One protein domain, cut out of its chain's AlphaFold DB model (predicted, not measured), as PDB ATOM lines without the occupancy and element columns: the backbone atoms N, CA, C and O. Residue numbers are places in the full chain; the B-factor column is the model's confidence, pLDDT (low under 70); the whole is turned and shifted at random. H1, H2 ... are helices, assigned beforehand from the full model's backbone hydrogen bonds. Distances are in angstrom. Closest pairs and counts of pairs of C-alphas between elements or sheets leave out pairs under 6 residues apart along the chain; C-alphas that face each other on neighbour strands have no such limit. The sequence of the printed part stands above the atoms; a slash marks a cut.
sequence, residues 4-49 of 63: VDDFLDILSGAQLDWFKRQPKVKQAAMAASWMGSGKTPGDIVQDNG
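This is residues 4 to 49 of the 63 residues of an uncharacterized protein of Streptomyces sp. TSRI0281 (UniProt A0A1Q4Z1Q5). Four helices make a small, compact body: H3, the longest, and the shorter H2 form a V, with their near ends joined through residues 21 to 23. H1 lies on one side of this V, running at 21 degrees to H2 and opposite to it, while H4 points away from the V on its other side, and Pro 41, where H4 begins, meets H1 at the mouth between the two arms. The printed part has 46 residues, with four named helices in the order H1, H2, H3, H4 and no named strand; the class is all helix. It is compact, with a radius of gyration of the C-alphas of 9.2 A, and rounded, spanning 23 by 20 by 20 A.

H3 is residues 24 to 37, 19.7 A long, from C-alpha 24 at (8.442, 87.456, 57.491) to C-alpha 37 at (3.921, 72.188, 45.834). H2 is residues 13 to 20, 10.5 A. H1 is residues 4 to 10, 10.1 A, beginning at C-alpha 4 at (14.951, 80.437, 50.787). H4 is residues 41 to 47, 9.9 A, ending at C-alpha 47 at (-0.765, 83.091, 43.746).

H3 touches H4 with residues 30 to 34 alone; their closest C-alphas, of Trp 34 and Pro 41, are 6.3 A apart. These two are about perpendicular at 71 degrees, only just past steep. H3 only just touches H1, with 3 pairs of C-alphas within 8 A and with residues 31 to 34 alone; the closest are Val 4 and Ala 31, 5.9 A. H2 and H3 are close but not clearly touching, at a steep tilt of 63 degrees, opposite ways; their closest C-alphas, of Phe 19 and Gln 27, are 6.8 A apart. H4 is the hub, touching three helices. It touches H1, about perpendicular at 89 degrees, closest at the C-alphas of Phe 7 and Pro 41, 5.8 A. It only just touches H2, with 3 pairs within 8 A, closest at the C-alphas of Gln 15 and Val 45, 6.8 A. Every O i to N i+4 pair is within hydrogen-bond range in H1, H2 and H4, and 9 of 10 in H3.

The two C-alphas farthest apart, of Arg 21 and Gly 38, are 24.0 A apart. The printed part has no cut, and its three links between helices are tight. The mean pLDDT of the printed part is 84.8, and no printed residue is under 70.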
ATOM      1  N   VAL A   4      15.343  79.030  50.938       71.38
ATOM      2  CA  VAL A   4      14.951  80.437  50.787       71.38
ATOM      3  C   VAL A   4      15.903  81.195  49.856       71.38
ATOM      4  O   VAL A   4      15.443  82.049  49.109       71.38
ATOM      5  N   ASP A   5      17.203  80.892  49.871       77.62
ATOM      6  CA  ASP A   5      18.184  81.554  49.003       77.62
ATOM      7  C   ASP A   5      17.968  81.144  47.542       77.62
ATOM      8  O   ASP A   5      17.909  82.008  46.673       77.62
ATOM      9  N   ASP A   6      17.740  79.849  47.294       78.56
ATOM     10  CA  ASP A   6      17.423  79.329  45.957       78.56
ATOM     11  C   ASP A   6      16.070  79.871  45.459       78.56
ATOM     12  O   ASP A   6      15.925  80.245  44.298       78.56
ATOM     13  N   PHE A   7      15.080  79.990  46.355       76.44
ATOM     14  CA  PHE A   7      13.792  80.615  46.050       76.44
ATOM     15  C   PHE A   7      13.965  82.071  45.611       76.44
ATOM     16  O   PHE A   7      13.319  82.502  44.661       76.44
ATOM     17  N   LEU A   8      14.832  82.826  46.290       82.38
ATOM     18  CA  LEU A   8      15.119  84.218  45.955       82.38
ATOM     19  C   LEU A   8      15.896  84.345  44.641       82.38
ATOM     20  O   LEU A   8      15.606  85.270  43.891       82.38
ATOM     21  N   ASP A   9      16.821  83.434  44.343       82.69
ATOM     22  CA  ASP A   9      17.616  83.459  43.106       82.69
ATOM     23  C   ASP A   9      16.752  83.258  41.845       82.69
ATOM     24  O   ASP A   9      17.043  83.790  40.777       82.69
ATOM     25  N   ILE A  10      15.627  82.549  41.985       82.81
ATOM     26  CA  ILE A  10      14.679  82.291  40.891       82.81
ATOM     27  C   ILE A  10      13.708  83.467  40.662       82.81
ATOM     28  O   ILE A  10      13.134  83.600  39.578       82.81
ATOM     29  N   LEU A  11      13.483  84.335  41.656       83.69
ATOM     30  CA  LEU A  11      12.536  85.445  41.511       83.69
ATOM     31  C   LEU A  11      13.086  86.554  40.607       83.69
ATOM     32  O   LEU A  11      14.185  87.068  40.799       83.69
ATOM     33  N   SER A  12      12.244  87.028  39.686       82.12
ATOM     34  CA  SER A  12      12.517  88.260  38.935       82.12
ATOM     35  C   SER A  12      12.608  89.477  39.869       82.12
ATOM     36  O   SER A  12      11.976  89.503  40.927       82.12
ATOM     37  N   GLY A  13      13.339  90.529  39.477       85.56
ATOM     38  CA  GLY A  13      13.579  91.697  40.343       85.56
ATOM     39  C   GLY A  13      12.303  92.309  40.947       85.56
ATOM     40  O   GLY A  13      12.245  92.569  42.147       85.56
ATOM     41  N   ALA A  14      11.231  92.433  40.155       85.62
ATOM     42  CA  ALA A  14       9.941  92.944  40.628       85.62
ATOM     43  C   ALA A  14       9.266  92.025  41.667       85.62
ATOM     44  O   ALA A  14       8.666  92.506  42.635       85.62
ATOM     45  N   GLN A  15       9.363  90.706  41.483       87.94
ATOM     46  CA  GLN A  15       8.843  89.716  42.426       87.94
ATOM     47  C   GLN A  15       9.650  89.693  43.712       87.94
ATOM     48  O   GLN A  15       9.074  89.620  44.793       87.94
ATOM     49  N   LEU A  16      10.967  89.812  43.597       88.44
ATOM     50  CA  LEU A  16      11.895  89.826  44.712       88.44
ATOM     51  C   LEU A  16      11.664  91.062  45.598       88.44
ATOM     52  O   LEU A  16      11.563  90.941  46.820       88.44
ATOM     53  N   ASP A  17      11.458  92.233  44.992       89.44
ATOM     54  CA  ASP A  17      11.088  93.459  45.706       89.44
ATOM     55  C   ASP A  17       9.710  93.365  46.366       89.44
ATOM     56  O   ASP A  17       9.524  93.799  47.506       89.44
ATOM     57  N   TRP A  18       8.721  92.789  45.680       89.56
ATOM     58  CA  TRP A  18       7.405  92.561  46.276       89.56
ATOM     59  C   TRP A  18       7.466  91.568  47.442       89.56
ATOM     60  O   TRP A  18       6.862  91.819  48.488       89.56
ATOM     61  N   PHE A  19       8.225  90.483  47.288       87.44
ATOM     62  CA  PHE A  19       8.394  89.428  48.281       87.44
ATOM     63  C   PHE A  19       9.065  89.966  49.545       87.44
ATOM     64  O   PHE A  19       8.566  89.748  50.650       87.44
ATOM     65  N   LYS A  20      10.127  90.769  49.392       87.50
ATOM     66  CA  LYS A  20      10.820  91.438  50.506       87.50
ATOM     67  C   LYS A  20       9.923  92.398  51.291       87.50
ATOM     68  O   LYS A  20      10.149  92.585  52.484       87.50
ATOM     69  N   ARG A  21       8.897  92.982  50.657       90.00
ATOM     70  CA  ARG A  21       7.896  93.841  51.322       90.00
ATOM     71  C   ARG A  21       6.851  93.061  52.129       90.00
ATOM     72  O   ARG A  21       6.126  93.671  52.910       90.00
ATOM     73  N   GLN A  22       6.746  91.740  51.961       89.19
ATOM     74  CA  GLN A  22       5.788  90.926  52.714       89.19
ATOM     75  C   GLN A  22       6.263  90.676  54.158       89.19
ATOM     76  O   GLN A  22       7.468  90.633  54.410       89.19
ATOM     77  N   PRO A  23       5.350  90.430  55.116       91.56
ATOM     78  CA  PRO A  23       5.723  90.017  56.467       91.56
ATOM     79  C   PRO A  23       6.572  88.737  56.466       91.56
ATOM     80  O   PRO A  23       6.291  87.813  55.702       91.56
ATOM     81  N   LYS A  24       7.546  88.630  57.382       85.38
ATOM     82  CA  LYS A  24       8.442  87.456  57.491       85.38
ATOM     83  C   LYS A  24       7.690  86.120  57.605       85.38
ATOM     84  O   LYS A  24       8.129  85.126  57.041       85.38
ATOM     85  N   VAL A  25       6.534  86.106  58.276       87.50
ATOM     86  CA  VAL A  25       5.664  84.917  58.381       87.50
ATOM     87  C   VAL A  25       5.145  84.480  57.006       87.50
ATOM     88  O   VAL A  25       5.161  83.295  56.687       87.50
ATOM     89  N   LYS A  26       4.740  85.436  56.160       86.81
ATOM     90  CA  LYS A  26       4.258  85.163  54.800       86.81
ATOM     91  C   LYS A  26       5.405  84.720  53.885       86.81
ATOM     92  O   LYS A  26       5.223  83.809  53.089       86.81
ATOM     93  N   GLN A  27       6.595  85.307  54.044       86.69
ATOM     94  CA  GLN A  27       7.809  84.871  53.340       86.69
ATOM     95  C   GLN A  27       8.149  83.405  53.645       86.69
ATOM     96  O   GLN A  27       8.349  82.617  52.722       86.69
ATOM     97  N   ALA A  28       8.136  83.018  54.925       85.19
ATOM     98  CA  ALA A  28       8.376  81.637  55.338       85.19
ATOM     99  C   ALA A  28       7.299  80.673  54.811       85.19
ATOM    100  O   ALA A  28       7.631  79.588  54.341       85.19
ATOM    101  N   ALA A  29       6.022  81.075  54.834       87.06
ATOM    102  CA  ALA A  29       4.925  80.271  54.296       87.06
ATOM    103  C   ALA A  29       5.058  80.034  52.781       87.06
ATOM    104  O   ALA A  29       4.851  78.917  52.317       87.06
ATOM    105  N   MET A  30       5.453  81.055  52.013       86.25
ATOM    106  CA  MET A  30       5.689  80.932  50.569       86.25
ATOM    107  C   MET A  30       6.869  79.999  50.261       86.25
ATOM    108  O   MET A  30       6.732  79.098  49.435       86.25
ATOM    109  N   ALA A  31       7.994  80.146  50.968       83.38
ATOM    110  CA  ALA A  31       9.149  79.262  50.796       83.38
ATOM    111  C   ALA A  31       8.849  77.809  51.219       83.38
ATOM    112  O   ALA A  31       9.280  76.865  50.560       83.38
ATOM    113  N   ALA A  32       8.058  77.606  52.278       84.50
ATOM    114  CA  ALA A  32       7.599  76.277  52.681       84.50
ATOM    115  C   ALA A  32       6.634  75.666  51.652       84.50
ATOM    116  O   ALA A  32       6.735  74.482  51.335       84.50
ATOM    117  N   SER A  33       5.731  76.477  51.091       84.69
ATOM    118  CA  SER A  33       4.837  76.054  50.011       84.69
ATOM    119  C   SER A  33       5.629  75.623  48.780       84.69
ATOM    120  O   SER A  33       5.256  74.652  48.129       84.69
ATOM    121  N   TRP A  34       6.740  76.292  48.466       83.88
ATOM    122  CA  TRP A  34       7.598  75.931  47.336       83.88
ATOM    123  C   TRP A  34       8.161  74.518  47.446       83.88
ATOM    124  O   TRP A  34       7.991  73.717  46.530       83.88
ATOM    125  N   MET A  35       8.706  74.182  48.614       80.94
ATOM    126  CA  MET A  35       9.292  72.870  48.892       80.94
ATOM    127  C   MET A  35       8.303  71.698  48.745       80.94
ATOM    128  O   MET A  35       8.739  70.568  48.545       80.94
ATOM    129  N   GLY A  36       6.991  71.941  48.857       77.75
ATOM    130  CA  GLY A  36       5.966  70.890  48.835       77.75
ATOM    131  C   GLY A  36       4.998  70.913  47.648       77.75
ATOM    132  O   GLY A  36       4.243  69.961  47.481       77.75
ATOM    133  N   SER A  37       4.976  71.980  46.844       79.25
ATOM    134  CA  SER A  37       3.921  72.188  45.834       79.25
ATOM    135  C   SER A  37       4.319  71.845  44.400       79.25
ATOM    136  O   SER A  37       3.436  71.709  43.558       79.25
ATOM    137  N   GLY A  38       5.618  71.734  44.096       79.94
ATOM    138  CA  GLY A  38       6.107  71.527  42.725       79.94
ATOM    139  C   GLY A  38       5.897  72.725  41.785       79.94
ATOM    140  O   GLY A  38       6.138  72.609  40.587       79.94
ATOM    141  N   LYS A  39       5.449  73.870  42.315       82.75
ATOM    142  CA  LYS A  39       5.307  75.136  41.584       82.75
ATOM    143  C   LYS A  39       6.636  75.879  41.514       82.75
ATOM    144  O   LYS A  39       7.510  75.666  42.355       82.75
ATOM    145  N   THR A  40       6.786  76.794  40.560       85.69
ATOM    146  CA  THR A  40       7.946  77.690  40.570       85.69
ATOM    147  C   THR A  40       7.780  78.771  41.651       85.69
ATOM    148  O   THR A  40       6.652  79.124  42.012       85.69
ATOM    149  N   PRO A  41       8.873  79.343  42.187       85.19
ATOM    150  CA  PRO A  41       8.810  80.480  43.108       85.19
ATOM    151  C   PRO A  41       7.993  81.656  42.571       85.19
ATOM    152  O   PRO A  41       7.253  82.294  43.323       85.19
ATOM    153  N   GLY A  42       8.083  81.904  41.261       86.56
ATOM    154  CA  GLY A  42       7.317  82.944  40.584       86.56
ATOM    155  C   GLY A  42       5.807  82.704  40.645       86.56
ATOM    156  O   GLY A  42       5.066  83.634  40.963       86.56
ATOM    157  N   ASP A  43       5.364  81.461  40.434       85.94
ATOM    158  CA  ASP A  43       3.946  81.085  40.537       85.94
ATOM    159  C   ASP A  43       3.426  81.276  41.962       85.94
ATOM    160  O   ASP A  43       2.338  81.801  42.171       85.94
ATOM    161  N   ILE A  44       4.227  80.910  42.967       88.19
ATOM    162  CA  ILE A  44       3.847  81.084  44.374       88.19
ATOM    163  C   ILE A  44       3.708  82.560  44.726       88.19
ATOM    164  O   ILE A  44       2.768  82.940  45.427       88.19
ATOM    165  N   VAL A  45       4.620  83.407  44.247       89.06
ATOM    166  CA  VAL A  45       4.518  84.857  44.427       89.06
ATOM    167  C   VAL A  45       3.245  85.391  43.771       89.06
ATOM    168  O   VAL A  45       2.518  86.153  44.410       89.06
ATOM    169  N   GLN A  46       2.934  84.954  42.552       88.50
ATOM    170  CA  GLN A  46       1.729  85.364  41.832       88.50
ATOM    171  C   GLN A  46       0.440  84.906  42.537       88.50
ATOM    172  O   GLN A  46      -0.442  85.730  42.777       88.50
ATOM    173  N   ASP A  47       0.362  83.645  42.975       87.19
ATOM    174  CA  ASP A  47      -0.765  83.091  43.746       87.19
ATOM    175  C   ASP A  47      -1.019  83.860  45.056       87.19
ATOM    176  O   ASP A  47      -2.140  83.922  45.558       87.19
ATOM    177  N   ASN A  48       0.025  84.477  45.617       86.88
ATOM    178  CA  ASN A  48      -0.040  85.270  46.845       86.88
ATOM    179  C   ASN A  48      -0.317  86.771  46.612       86.88
ATOM    180  O   ASN A  48      -0.224  87.562  47.567       86.88
ATOM    181  N   GLY A  49      -0.658  87.156  45.376       87.19
ATOM    182  CA  GLY A  49      -0.985  88.526  44.963       87.19
ATOM    183  C   GLY A  49       0.223  89.366  44.537       87.19
ATOM    184  O   GLY A  49       0.151  90.597  44.542       87.19
TER     185      GLY A  49